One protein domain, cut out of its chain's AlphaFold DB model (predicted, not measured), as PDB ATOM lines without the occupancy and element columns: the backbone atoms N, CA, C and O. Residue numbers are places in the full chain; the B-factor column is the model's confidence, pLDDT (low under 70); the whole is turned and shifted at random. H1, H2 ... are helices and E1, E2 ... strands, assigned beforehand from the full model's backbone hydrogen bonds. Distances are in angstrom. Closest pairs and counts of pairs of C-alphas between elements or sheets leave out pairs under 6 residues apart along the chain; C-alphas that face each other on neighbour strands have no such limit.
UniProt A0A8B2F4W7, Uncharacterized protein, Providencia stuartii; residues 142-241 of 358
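This is residues 142 to 241 of the 358 residues of an uncharacterized protein of Providencia stuartii (UniProt A0A8B2F4W7). One strongly twisted sheet is built along a long hairpin, E3 and E4, with two small groups of strands added at different parts of it: E1 beside E3 and E2 beside the early part of E4, then E5, E6 and E7 in succession from the later part of E4. The short helix H1 packs over E3, and much of the rest is loop. The 100 printed residues hold one named helix and seven named strands, in the order H1, E1, E2, E3, E4, E5, E6, E7, with under half of the residues in named elements; the class is mostly strand. The sheet is branched and mixed, E1 with E3 and E2 with E4 parallel, the other neighbours antiparallel. The whole is compact, with a radius of gyration of the C-alphas of 14.1 A and spans of 40 by 27 by 23 A.

E4, residues 202 to 213, has three neighbours and is antiparallel to E3, residues 188 to 196, in a hairpin at 148 degrees; N 190 and O 208 are 2.8 A apart. On the other side of E4 from E3 lie E2, residues 171 to 173, beside residues 203 to 205, and E5, residues 216 to 221, beside residues 207 to 213. E2 is parallel to E4, with N 172 and O 203 2.8 A apart. E5 forms a hairpin with E4, with N 211 and O 218 3.0 A apart. E1, residues 157 to 161, is parallel to E3, with N 159 and O 191 3.0 A apart. E6, residues 227 to 229, forms a hairpin with E5, where N 219 and O 228 are 2.9 A apart. E7, residues 239 to 241, forms a hairpin with E6, where N 239 and O 229 are 2.9 A apart. E3 to E7 make a meander, each strand the antiparallel neighbour of the one before. H1, residues 142 to 145, is on the sheet over E3 at a height of 7.7 A; its closest C-alphas to E3 are those of Ile 144 and Ala 193, 7.0 A apart. H1 is too short for any O i to N i+4 pair.

E4 is 33.9 A long, E3 24.1 A, E5 16.8 A and E1 13.2 A. H1 begins with C-alpha 142 at (29.102, 11.967, -11.491), and E7 ends with C-alpha 241 at (57.484, 17.072, -3.144).

The C-alphas of Asn 200 and Asn 214, the two farthest apart, are 41.7 A apart. The printed part has no cut; the links H1 to E1 and E2 to E3 are long. Its mean pLDDT is 82.4, with residues 162 to 167, 195 to 202 and 231 to 234 under 70.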
ATOM      1  N   ASP A 142      30.226  11.022 -11.433       88.88
ATOM      2  CA  ASP A 142      29.102  11.967 -11.491       88.88
ATOM      3  C   ASP A 142      28.691  12.465 -10.106       88.88
ATOM      4  O   ASP A 142      28.324  13.624  -9.935       88.88
ATOM      5  N   TRP A 143      28.795  11.612  -9.088       85.75
ATOM      6  CA  TRP A 143      28.479  11.979  -7.708       85.75
ATOM      7  C   TRP A 143      29.460  13.018  -7.131       85.75
ATOM      8  O   TRP A 143      29.074  13.823  -6.286       85.75
ATOM      9  N   ILE A 144      30.706  13.047  -7.620       88.31
ATOM     10  CA  ILE A 144      31.705  14.068  -7.274       88.31
ATOM     11  C   ILE A 144      31.410  15.342  -8.067       88.31
ATOM     12  O   ILE A 144      31.375  16.432  -7.500       88.31
ATOM     13  N   LYS A 145      31.162  15.201  -9.373       90.94
ATOM     14  CA  LYS A 145      30.895  16.309 -10.300       90.94
ATOM     15  C   LYS A 145      29.631  17.096  -9.950       90.94
ATOM     16  O   LYS A 145      29.622  18.316 -10.064       90.94
ATOM     17  N   ASN A 146      28.582  16.405  -9.516       90.06
ATOM     18  CA  ASN A 146      27.286  17.000  -9.187       90.06
ATOM     19  C   ASN A 146      27.188  17.435  -7.714       90.06
ATOM     20  O   ASN A 146      26.140  17.916  -7.282       90.06
ATOM     21  N   SER A 147      28.254  17.261  -6.926       88.62
ATOM     22  CA  SER A 147      28.284  17.706  -5.535       88.62
ATOM     23  C   SER A 147      28.335  19.238  -5.455       88.62
ATOM     24  O   SER A 147      29.168  19.858  -6.120       88.62
ATOM     25  N   PRO A 148      27.538  19.886  -4.583       88.56
ATOM     26  CA  PRO A 148      27.628  21.331  -4.363       88.56
ATOM     27  C   PRO A 148      29.040  21.801  -3.983       88.56
ATOM     28  O   PRO A 148      29.427  22.924  -4.292       88.56
ATOM     29  N   ILE A 149      29.829  20.932  -3.348       86.62
ATOM     30  CA  ILE A 149      31.173  21.241  -2.847       86.62
ATOM     31  C   ILE A 149      32.174  21.464  -3.980       86.62
ATOM     32  O   ILE A 149      33.045  22.324  -3.869       86.62
ATOM     33  N   THR A 150      32.049  20.724  -5.080       88.56
ATOM     34  CA  THR A 150      32.980  20.825  -6.212       88.56
ATOM     35  C   THR A 150      32.614  21.944  -7.180       88.56
ATOM     36  O   THR A 150      33.481  22.409  -7.919       88.56
ATOM     37  N   SER A 151      31.381  22.464  -7.109       84.56
ATOM     38  CA  SER A 151      30.908  23.567  -7.958       84.56
ATOM     39  C   SER A 151      31.784  24.827  -7.872       84.56
ATOM     40  O   SER A 151      31.984  25.512  -8.873       84.56
ATOM     41  N   THR A 152      32.375  25.104  -6.706       84.81
ATOM     42  CA  THR A 152      33.262  26.258  -6.481       84.81
ATOM     43  C   THR A 152      34.747  25.933  -6.653       84.81
ATOM     44  O   THR A 152      35.589  26.818  -6.515       84.81
ATOM     45  N   MET A 153      35.098  24.667  -6.899       88.94
ATOM     46  CA  MET A 153      36.491  24.220  -6.985       88.94
ATOM     47  C   MET A 153      37.088  24.420  -8.383       88.94
ATOM     48  O   MET A 153      38.312  24.432  -8.490       88.94
ATOM     49  N   GLU A 154      36.259  24.655  -9.412       89.69
ATOM     50  CA  GLU A 154      36.660  24.898 -10.813       89.69
ATOM     51  C   GLU A 154      37.562  23.775 -11.365       89.69
ATOM     52  O   GLU A 154      38.704  24.005 -11.778       89.69
ATOM     53  N   CYS A 155      37.058  22.542 -11.295       93.44
ATOM     54  CA  CYS A 155      37.739  21.334 -11.756       93.44
ATOM     55  C   CYS A 155      37.568  21.151 -13.274       93.44
ATOM     56  O   CYS A 155      36.467  21.323 -13.796       93.44
ATOM     57  N   ASP A 156      38.625  20.716 -13.961       95.19
ATOM     58  CA  ASP A 156      38.582  20.309 -15.376       95.19
ATOM     59  C   ASP A 156      38.213  18.821 -15.528       95.19
ATOM     60  O   ASP A 156      37.738  18.387 -16.575       95.19
ATOM     61  N   GLY A 157      38.424  18.032 -14.470       94.00
ATOM     62  CA  GLY A 157      38.120  16.606 -14.423       94.00
ATOM     63  C   GLY A 157      37.889  16.106 -13.000       94.00
ATOM     64  O   GLY A 157      38.109  16.832 -12.027       94.00
ATOM     65  N   TYR A 158      37.440  14.858 -12.885       90.94
ATOM     66  CA  TYR A 158      37.064  14.234 -11.616       90.94
ATOM     67  C   TYR A 158      37.620  12.817 -11.534       90.94
ATOM     68  O   TYR A 158      37.630  12.103 -12.538       90.94
ATOM     69  N   GLU A 159      38.051  12.414 -10.343       84.81
ATOM     70  CA  GLU A 159      38.638  11.100 -10.078       84.81
ATOM     71  C   GLU A 159      38.091  10.544  -8.756       84.81
ATOM     72  O   GLU A 159      38.004  11.257  -7.757       84.81
ATOM     73  N   ASP A 160      37.684   9.274  -8.756       79.25
ATOM     74  CA  ASP A 160      37.193   8.586  -7.561       79.25
ATOM     75  C   ASP A 160      38.279   7.643  -7.026       79.25
ATOM     76  O   ASP A 160      38.424   6.502  -7.467       79.25
ATOM     77  N   SER A 161      39.032   8.119  -6.041       73.38
ATOM     78  CA  SER A 161      40.007   7.327  -5.286       73.38
ATOM     79  C   SER A 161      39.437   6.883  -3.931       73.38
ATOM     80  O   SER A 161      40.186   6.559  -3.014       73.38
ATOM     81  N   THR A 162      38.108   6.886  -3.767       66.00
ATOM     82  CA  THR A 162      37.454   6.443  -2.530       66.00
ATOM     83  C   THR A 162      37.397   4.921  -2.430       66.00
ATOM     84  O   THR A 162      37.329   4.204  -3.437       66.00
ATOM     85  N   PHE A 163      37.398   4.435  -1.190       56.03
ATOM     86  CA  PHE A 163      37.098   3.047  -0.843       56.03
ATOM     87  C   PHE A 163      35.592   2.917  -0.581       56.03
ATOM     88  O   PHE A 163      34.954   3.878  -0.146       56.03
ATOM     89  N   SER A 164      35.011   1.730  -0.783       52.66
ATOM     90  CA  SER A 164      33.556   1.471  -0.719       52.66
ATOM     91  C   SER A 164      32.864   1.741   0.632       52.66
ATOM     92  O   SER A 164      31.678   1.449   0.779       52.66
ATOM     93  N   PHE A 165      33.569   2.316   1.611       50.81
ATOM     94  CA  PHE A 165      33.116   2.573   2.980       50.81
ATOM     95  C   PHE A 165      32.882   4.061   3.320       50.81
ATOM     96  O   PHE A 165      32.727   4.407   4.491       50.81
ATOM     97  N   GLY A 166      32.822   4.956   2.329       56.81
ATOM     98  CA  GLY A 166      32.550   6.384   2.537       56.81
ATOM     99  C   GLY A 166      31.083   6.790   2.329       56.81
ATOM    100  O   GLY A 166      30.421   6.332   1.399       56.81
ATOM    101  N   ASP A 167      30.571   7.690   3.174       67.06
ATOM    102  CA  ASP A 167      29.251   8.297   2.971       67.06
ATOM    103  C   ASP A 167      29.326   9.350   1.853       67.06
ATOM    104  O   ASP A 167      29.813  10.465   2.064       67.06
ATOM    105  N   LYS A 168      28.806   9.002   0.665       73.81
ATOM    106  CA  LYS A 168      28.790   9.864  -0.532       73.81
ATOM    107  C   LYS A 168      28.077  11.201  -0.359       73.81
ATOM    108  O   LYS A 168      28.353  12.131  -1.112       73.81
ATOM    109  N   SER A 169      27.239  11.332   0.667       72.38
ATOM    110  CA  SER A 169      26.578  12.593   1.003       72.38
ATOM    111  C   SER A 169      27.440  13.546   1.845       72.38
ATOM    112  O   SER A 169      27.115  14.726   1.948       72.38
ATOM    113  N   LYS A 170      28.556  13.074   2.422       74.62
ATOM    114  CA  LYS A 170      29.409  13.827   3.363       74.62
ATOM    115  C   LYS A 170      30.790  14.139   2.798       74.62
ATOM    116  O   LYS A 170      31.811  13.962   3.467       74.62
ATOM    117  N   LEU A 171      30.814  14.615   1.558       81.75
ATOM    118  CA  LEU A 171      32.019  15.183   0.969       81.75
ATOM    119  C   LEU A 171      32.468  16.427   1.751       81.75
ATOM    120  O   LEU A 171      31.649  17.156   2.309       81.75
ATOM    121  N   VAL A 172      33.771  16.687   1.775       85.94
ATOM    122  CA  VAL A 172      34.372  17.901   2.340       85.94
ATOM    123  C   VAL A 172      35.469  18.376   1.394       85.94
ATOM    124  O   VAL A 172      36.330  17.588   1.020       85.94
ATOM    125  N   ALA A 173      35.470  19.647   0.996       88.06
ATOM    126  CA  ALA A 173      36.576  20.188   0.205       88.06
ATOM    127  C   ALA A 173      37.818  20.389   1.082       88.06
ATOM    128  O   ALA A 173      37.752  21.076   2.108       88.06
ATOM    129  N   GLU A 174      38.955  19.852   0.642       85.56
ATOM    130  CA  GLU A 174      40.254  20.214   1.198       85.56
ATOM    131  C   GLU A 174      40.602  21.654   0.828       85.56
ATOM    132  O   GLU A 174      40.359  22.132  -0.286       85.56
ATOM    133  N   LYS A 175      41.196  22.364   1.786       89.75
ATOM    134  CA  LYS A 175      41.632  23.740   1.561       89.75
ATOM    135  C   LYS A 175      42.910  23.731   0.739       89.75
ATOM    136  O   LYS A 175      43.857  23.029   1.066       89.75
ATOM    137  N   THR A 176      42.955  24.577  -0.287       92.56
ATOM    138  CA  THR A 176      44.202  24.823  -1.012       92.56
ATOM    139  C   THR A 176      45.167  25.673  -0.180       92.56
ATOM    140  O   THR A 176      44.766  26.678   0.421       92.56
ATOM    141  N   ILE A 177      46.440  25.287  -0.183       94.44
ATOM    142  CA  ILE A 177      47.558  26.065   0.362       94.44
ATOM    143  C   ILE A 177      48.100  27.092  -0.637       94.44
ATOM    144  O   ILE A 177      48.973  27.872  -0.275       94.44
ATOM    145  N   PHE A 178      47.595  27.138  -1.875       96.38
ATOM    146  CA  PHE A 178      48.125  28.006  -2.927       96.38
ATOM    147  C   PHE A 178      47.299  29.272  -3.144       96.38
ATOM    148  O   PHE A 178      46.067  29.271  -3.160       96.38
ATOM    149  N   SER A 179      47.993  30.398  -3.298       93.75
ATOM    150  CA  SER A 179      47.402  31.718  -3.541       93.75
ATOM    151  C   SER A 179      46.738  31.791  -4.915       93.75
ATOM    152  O   SER A 179      45.655  32.362  -5.051       93.75
ATOM    153  N   LYS A 180      47.347  31.155  -5.920       93.50
ATOM    154  CA  LYS A 180      46.802  31.039  -7.272       93.50
ATOM    155  C   LYS A 180      45.999  29.757  -7.439       93.50
ATOM    156  O   LYS A 180      46.289  28.729  -6.839       93.50
ATOM    157  N   LYS A 181      45.005  29.831  -8.324       90.50
ATOM    158  CA  LYS A 181      44.152  28.695  -8.697       90.50
ATOM    159  C   LYS A 181      44.898  27.627  -9.498       90.50
ATOM    160  O   LYS A 181      44.599  26.450  -9.346       90.50
ATOM    161  N   ARG A 182      45.832  28.049 -10.351       94.50
ATOM    162  CA  ARG A 182      46.739  27.198 -11.127       94.50
ATOM    163  C   ARG A 182      48.151  27.678 -10.883       94.50
ATOM    164  O   ARG A 182      48.410  28.879 -11.007       94.50
ATOM    165  N   ILE A 183      49.024  26.760 -10.509       95.88
ATOM    166  CA  ILE A 183      50.444  27.047 -10.312       95.88
ATOM    167  C   ILE A 183      51.295  26.427 -11.421       95.88
ATOM    168  O   ILE A 183      52.426  26.857 -11.609       95.88
ATOM    169  N   LEU A 184      50.766  25.467 -12.182       95.25
ATOM    170  CA  LEU A 184      51.461  24.821 -13.290       95.25
ATOM    171  C   LEU A 184      50.996  25.401 -14.640       95.25
ATOM    172  O   LEU A 184      49.812  25.707 -14.813       95.25
ATOM    173  N   PRO A 185      51.898  25.557 -15.626       89.19
ATOM    174  CA  PRO A 185      51.523  26.003 -16.964       89.19
ATOM    175  C   PRO A 185      50.716  24.924 -17.700       89.19
ATOM    176  O   PRO A 185      51.043  23.743 -17.614       89.19
ATOM    177  N   ASN A 186      49.691  25.334 -18.460       91.56
ATOM    178  CA  ASN A 186      48.855  24.447 -19.292       91.56
ATOM    179  C   ASN A 186      48.321  23.211 -18.545       91.56
ATOM    180  O   ASN A 186      48.286  22.104 -19.080       91.56
ATOM    181  N   SER A 187      47.942  23.400 -17.284       95.75
ATOM    182  CA  SER A 187      47.563  22.322 -16.384       95.75
ATOM    183  C   SER A 187      46.077  21.996 -16.411       95.75
ATOM    184  O   SER A 187      45.239  22.835 -16.747       95.75
ATOM    185  N   SER A 188      45.746  20.786 -15.967       95.81
ATOM    186  CA  SER A 188      44.388  20.351 -15.649       95.81
ATOM    187  C   SER A 188      44.227  20.172 -14.140       95.81
ATOM    188  O   SER A 188      45.068  19.556 -13.491       95.81
ATOM    189  N   ARG A 189      43.140  20.686 -13.567       95.19
ATOM    190  CA  ARG A 189      42.777  20.546 -12.153       95.19
ATOM    191  C   ARG A 189      41.779  19.412 -12.016       95.19
ATOM    192  O   ARG A 189      40.631  19.532 -12.437       95.19
ATOM    193  N   ILE A 190      42.229  18.315 -11.432       92.62
ATOM    194  CA  ILE A 190      41.426  17.120 -11.214       92.62
ATOM    195  C   ILE A 190      40.930  17.135  -9.773       92.62
ATOM    196  O   ILE A 190      41.727  17.229  -8.842       92.62
ATOM    197  N   CYS A 191      39.616  17.077  -9.588       91.25
ATOM    198  CA  CYS A 191      39.012  16.963  -8.269       91.25
ATOM    199  C   CYS A 191      38.889  15.491  -7.897       91.25
ATOM    200  O   CYS A 191      38.046  14.764  -8.429       91.25
ATOM    201  N   THR A 192      39.762  15.069  -6.993       84.50
ATOM    202  CA  THR A 192      39.913  13.679  -6.584       84.50
ATOM    203  C   THR A 192      39.230  13.475  -5.243       84.50
ATOM    204  O   THR A 192      39.606  14.104  -4.251       84.50
ATOM    205  N   ALA A 193      38.211  12.619  -5.214       82.19
ATOM    206  CA  ALA A 193      37.590  12.197  -3.967       82.19
ATOM    207  C   ALA A 193      38.412  11.077  -3.327       82.19
ATOM    208  O   ALA A 193      38.783  10.112  -3.990       82.19
ATOM    209  N   THR A 194      38.664  11.196  -2.028       74.00
ATOM    210  CA  THR A 194      39.412  10.223  -1.228       74.00
ATOM    211  C   THR A 194      38.655   9.938   0.069       74.00
ATOM    212  O   THR A 194      37.877  10.773   0.539       74.00
ATOM    213  N   THR A 195      38.827   8.749   0.644       65.50
ATOM    214  CA  THR A 195      38.206   8.395   1.930       65.50
ATOM    215  C   THR A 195      39.226   8.556   3.050       65.50
ATOM    216  O   THR A 195      40.235   7.856   3.056       65.50
ATOM    217  N   ASP A 196      38.941   9.418   4.030       55.16
ATOM    218  CA  ASP A 196      39.673   9.451   5.297       55.16
ATOM    219  C   ASP A 196      39.021   8.464   6.275       55.16
ATOM    220  O   ASP A 196      38.058   8.745   6.996       55.16
ATOM    221  N   ILE A 197      39.575   7.263   6.257       46.44
ATOM    222  CA  ILE A 197      39.207   6.099   7.065       46.44
ATOM    223  C   ILE A 197      39.454   6.279   8.573       46.44
ATOM    224  O   ILE A 197      38.949   5.493   9.370       46.44
ATOM    225  N   HIS A 198      40.209   7.300   8.993       44.19
ATOM    226  CA  HIS A 198      40.491   7.572  10.407       44.19
ATOM    227  C   HIS A 198      39.666   8.738  10.968       44.19
ATOM    228  O   HIS A 198      39.606   8.914  12.187       44.19
ATOM    229  N   ARG A 199      38.986   9.517  10.115       44.91
ATOM    230  CA  ARG A 199      38.086  10.609  10.519       44.91
ATOM    231  C   ARG A 199      36.624  10.292  10.206       44.91
ATOM    232  O   ARG A 199      36.014  10.940   9.357       44.91
ATOM    233  N   ASN A 200      36.021   9.358  10.945       52.91
ATOM    234  CA  ASN A 200      34.571   9.085  10.921       52.91
ATOM    235  C   ASN A 200      33.989   8.839   9.508       52.91
ATOM    236  O   ASN A 200      32.900   9.330   9.206       52.91
ATOM    237  N   ASN A 201      34.709   8.132   8.628       55.62
ATOM    238  CA  ASN A 201      34.321   7.896   7.227       55.62
ATOM    239  C   ASN A 201      34.056   9.182   6.418       55.62
ATOM    240  O   ASN A 201      33.239   9.180   5.490       55.62
ATOM    241  N   LYS A 202      34.710  10.299   6.765       63.12
ATOM    242  CA  LYS A 202      34.638  11.521   5.960       63.12
ATOM    243  C   LYS A 202      35.326  11.289   4.625       63.12
ATOM    244  O   LYS A 202      36.419  10.733   4.559       63.12
ATOM    245  N   MET A 203      34.690  11.762   3.564       74.44
ATOM    246  CA  MET A 203      35.303  11.770   2.248       74.44
ATOM    247  C   MET A 203      35.745  13.180   1.921       74.44
ATOM    248  O   MET A 203      34.953  14.118   2.016       74.44
ATOM    249  N   SER A 204      37.004  13.336   1.547       81.38
ATOM    250  CA  SER A 204      37.546  14.626   1.163       81.38
ATOM    251  C   SER A 204      37.671  14.718  -0.353       81.38
ATOM    252  O   SER A 204      37.939  13.725  -1.026       81.38
ATOM    253  N   VAL A 205      37.449  15.908  -0.904       85.75
ATOM    254  CA  VAL A 205      37.786  16.227  -2.292       85.75
ATOM    255  C   VAL A 205      38.980  17.149  -2.280       85.75
ATOM    256  O   VAL A 205      38.921  18.241  -1.713       85.75
ATOM    257  N   MET A 206      40.043  16.731  -2.947       88.25
ATOM    258  CA  MET A 206      41.252  17.521  -3.137       88.25
ATOM    259  C   MET A 206      41.449  17.866  -4.605       88.25
ATOM    260  O   MET A 206      40.975  17.164  -5.493       88.25
ATOM    261  N   ILE A 207      42.150  18.969  -4.853       90.50
ATOM    262  CA  ILE A 207      42.558  19.359  -6.201       90.50
ATOM    263  C   ILE A 207      43.958  18.811  -6.447       90.50
ATOM    264  O   ILE A 207      44.891  19.151  -5.719       90.50
ATOM    265  N   VAL A 208      44.093  18.018  -7.502       91.38
ATOM    266  CA  VAL A 208      45.370  17.580  -8.059       91.38
ATOM    267  C   VAL A 208      45.571  18.304  -9.380       91.38
ATOM    268  O   VAL A 208      44.816  18.109 -10.333       91.38
ATOM    269  N   GLU A 209      46.568  19.174  -9.444       94.12
ATOM    270  CA  GLU A 209      46.940  19.859 -10.674       94.12
ATOM    271  C   GLU A 209      47.947  19.001 -11.438       94.12
ATOM    272  O   GLU A 209      49.034  18.723 -10.938       94.12
ATOM    273  N   LYS A 210      47.563  18.549 -12.634       93.56
ATOM    274  CA  LYS A 210      48.376  17.703 -13.514       93.56
ATOM    275  C   LYS A 210      48.823  18.513 -14.731       93.56
ATOM    276  O   LYS A 210      48.020  19.246 -15.310       93.56
ATOM    277  N   ALA A 211      50.085  18.401 -15.122       95.19
ATOM    278  CA  ALA A 211      50.650  19.093 -16.280       95.19
ATOM    279  C   ALA A 211      51.804  18.289 -16.894       95.19
ATOM    280  O   ALA A 211      52.232  17.283 -16.334       95.19
ATOM    281  N   LYS A 212      52.334  18.775 -18.022       94.31
ATOM    282  CA  LYS A 212      53.620  18.329 -18.565       94.31
ATOM    283  C   LYS A 212      54.598  19.494 -18.612       94.31
ATOM    284  O   LYS A 212      54.298  20.522 -19.217       94.31
ATOM    285  N   ILE A 213      55.777  19.323 -18.021       92.94
ATOM    286  CA  ILE A 213      56.882  20.286 -18.090       92.94
ATOM    287  C   ILE A 213      58.004  19.625 -18.880       92.94
ATOM    288  O   ILE A 213      58.503  18.588 -18.469       92.94
ATOM    289  N   ASN A 214      58.377  20.184 -20.035       91.75
ATOM    290  CA  ASN A 214      59.385  19.587 -20.925       91.75
ATOM    291  C   ASN A 214      59.101  18.106 -21.263       91.75
ATOM    292  O   ASN A 214      60.011  17.290 -21.339       91.75
ATOM    293  N   ASN A 215      57.820  17.774 -21.472       91.12
ATOM    294  CA  ASN A 215      57.315  16.412 -21.705       91.12
ATOM    295  C   ASN A 215      57.470  15.433 -20.520       91.12
ATOM    296  O   ASN A 215      57.243  14.239 -20.691       91.12
ATOM    297  N   ILE A 216      57.797  15.938 -19.331       91.81
ATOM    298  CA  ILE A 216      57.828  15.180 -18.080       91.81
ATOM    299  C   ILE A 216      56.491  15.381 -17.372       91.81
ATOM    300  O   ILE A 216      56.028  16.519 -17.229       91.81
ATOM    301  N   ASP A 217      55.859  14.289 -16.955       89.75
ATOM    302  CA  ASP A 217      54.606  14.345 -16.212       89.75
ATOM    303  C   ASP A 217      54.820  14.983 -14.836       89.75
ATOM    304  O   ASP A 217      55.820  14.748 -14.158       89.75
ATOM    305  N   VAL A 218      53.882  15.844 -14.444       91.19
ATOM    306  CA  VAL A 218      53.895  16.549 -13.162       91.19
ATOM    307  C   VAL A 218      52.523  16.450 -12.524       91.19
ATOM    308  O   VAL A 218      51.503  16.684 -13.178       91.19
ATOM    309  N   SER A 219      52.502  16.174 -11.224       91.00
ATOM    310  CA  SER A 219      51.307  16.279 -10.395       91.00
ATOM    311  C   SER A 219      51.611  17.058  -9.122       91.00
ATOM    312  O   SER A 219      52.653  16.852  -8.506       91.00
ATOM    313  N   VAL A 220      50.707  17.957  -8.728       90.19
ATOM    314  CA  VAL A 220      50.794  18.685  -7.456       90.19
ATOM    315  C   VAL A 220      49.434  18.713  -6.766       90.19
ATOM    316  O   VAL A 220      48.444  19.206  -7.311       90.19
ATOM    317  N   TYR A 221      49.391  18.215  -5.538       89.31
ATOM    318  CA  TYR A 221      48.251  18.289  -4.641       89.31
ATOM    319  C   TYR A 221      48.159  19.689  -4.039       89.31
ATOM    320  O   TYR A 221      49.089  20.204  -3.423       89.31
ATOM    321  N   HIS A 222      47.004  20.328  -4.189       92.88
ATOM    322  CA  HIS A 222      46.779  21.682  -3.679       92.88
ATOM    323  C   HIS A 222      46.620  21.751  -2.162       92.88
ATOM    324  O   HIS A 222      46.696  22.844  -1.615       92.88
ATOM    325  N   SER A 223      46.372  20.627  -1.491       86.81
ATOM    326  CA  SER A 223      46.158  20.551  -0.039       86.81
ATOM    327  C   SER A 223      47.433  20.750   0.774       86.81
ATOM    328  O   SER A 223      47.385  21.295   1.872       86.81
ATOM    329  N   ASP A 224      48.570  20.305   0.250       84.56
ATOM    330  CA  ASP A 224      49.845  20.288   0.971       84.56
ATOM    331  C   ASP A 224      51.065  20.477   0.058       84.56
ATOM    332  O   ASP A 224      52.196  20.457   0.534       84.56
ATOM    333  N   GLY A 225      50.863  20.681  -1.244       86.19
ATOM    334  CA  GLY A 225      51.943  20.842  -2.215       86.19
ATOM    335  C   GLY A 225      52.720  19.561  -2.473       86.19
ATOM    336  O   GLY A 225      53.790  19.623  -3.077       86.19
ATOM    337  N   SER A 226      52.211  18.415  -2.009       87.06
ATOM    338  CA  SER A 226      52.798  17.125  -2.332       87.06
ATOM    339  C   SER A 226      52.604  16.775  -3.798       87.06
ATOM    340  O   SER A 226      51.812  17.403  -4.500       87.06
ATOM    341  N   GLY A 227      53.342  15.788  -4.293       85.69
ATOM    342  CA  GLY A 227      53.232  15.338  -5.675       85.69
ATOM    343  C   GLY A 227      54.569  14.898  -6.243       85.69
ATOM    344  O   GLY A 227      55.491  14.594  -5.485       85.69
ATOM    345  N   SER A 228      54.670  14.876  -7.569       87.94
ATOM    346  CA  SER A 228      55.863  14.407  -8.269       87.94
ATOM    347  C   SER A 228      56.111  15.127  -9.592       87.94
ATOM    348  O   SER A 228      55.191  15.667 -10.210       87.94
ATOM    349  N   ILE A 229      57.371  15.097 -10.026       89.88
ATOM    350  CA  ILE A 229      57.791  15.268 -11.420       89.88
ATOM    351  C   ILE A 229      58.508  13.991 -11.841       89.88
ATOM    352  O   ILE A 229      59.357  13.501 -11.095       89.88
ATOM    353  N   GLY A 230      58.156  13.470 -13.007       85.44
ATOM    354  CA  GLY A 230      58.539  12.133 -13.449       85.44
ATOM    355  C   GLY A 230      57.330  11.206 -13.519       85.44
ATOM    356  O   GLY A 230      56.210  11.594 -13.171       85.44
ATOM    357  N   GLY A 231      57.562  10.008 -14.047       66.56
ATOM    358  CA  GLY A 231      56.540   8.996 -14.263       66.56
ATOM    359  C   GLY A 231      55.980   8.385 -12.976       66.56
ATOM    360  O   GLY A 231      56.023   8.948 -11.881       66.56
ATOM    361  N   ASP A 232      55.392   7.203 -13.124       53.94
ATOM    362  CA  ASP A 232      54.939   6.406 -11.988       53.94
ATOM    363  C   ASP A 232      56.122   5.844 -11.167       53.94
ATOM    364  O   ASP A 232      57.286   6.184 -11.364       53.94
ATOM    365  N   TYR A 233      55.833   4.951 -10.221       45.75
ATOM    366  CA  TYR A 233      56.827   4.377  -9.307       45.75
ATOM    367  C   TYR A 233      57.965   3.600 -10.002       45.75
ATOM    368  O   TYR A 233      58.961   3.265  -9.362       45.75
ATOM    369  N   SER A 234      57.823   3.262 -11.289       55.19
ATOM    370  CA  SER A 234      58.883   2.600 -12.059       55.19
ATOM    371  C   SER A 234      59.996   3.561 -12.488       55.19
ATOM    372  O   SER A 234      61.112   3.124 -12.784       55.19
ATOM    373  N   ASP A 235      59.713   4.861 -12.473       73.88
ATOM    374  CA  ASP A 235      60.638   5.900 -12.876       73.88
ATOM    375  C   ASP A 235      61.503   6.354 -11.697       73.88
ATOM    376  O   ASP A 235      61.138   7.235 -10.912       73.88
ATOM    377  N   LYS A 236      62.689   5.749 -11.599       79.69
ATOM    378  CA  LYS A 236      63.705   6.075 -10.589       79.69
ATOM    379  C   LYS A 236      64.204   7.520 -10.666       79.69
ATOM    380  O   LYS A 236      64.762   8.003  -9.687       79.69
ATOM    381  N   ALA A 237      64.006   8.211 -11.789       87.19
ATOM    382  CA  ALA A 237      64.381   9.612 -11.929       87.19
ATOM    383  C   ALA A 237      63.343  10.581 -11.351       87.19
ATOM    384  O   ALA A 237      63.596  11.788 -11.290       87.19
ATOM    385  N   SER A 238      62.197  10.074 -10.889       88.31
ATOM    386  CA  SER A 238      61.144  10.897 -10.309       88.31
ATOM    387  C   SER A 238      61.590  11.598  -9.028       88.31
ATOM    388  O   SER A 238      62.284  11.031  -8.182       88.31
ATOM    389  N   TRP A 239      61.123  12.833  -8.860       90.12
ATOM    390  CA  TRP A 239      61.302  13.624  -7.645       90.12
ATOM    391  C   TRP A 239      59.956  13.865  -6.988       90.12
ATOM    392  O   TRP A 239      58.993  14.238  -7.659       90.12
ATOM    393  N   SER A 240      59.901  13.670  -5.675       88.06
ATOM    394  CA  SER A 240      58.690  13.862  -4.875       88.06
ATOM    395  C   SER A 240      58.748  15.169  -4.098       88.06
ATOM    396  O   SER A 240      59.830  15.595  -3.706       88.06
ATOM    397  N   TYR A 241      57.593  15.781  -3.834       88.88
ATOM    398  CA  TYR A 241      57.484  17.072  -3.144       88.88
ATOM    399  C   TYR A 241      56.568  16.997  -1.933       88.88
ATOM    400  O   TYR A 241      55.737  16.094  -1.844       88.88
TER     401      TYR A 241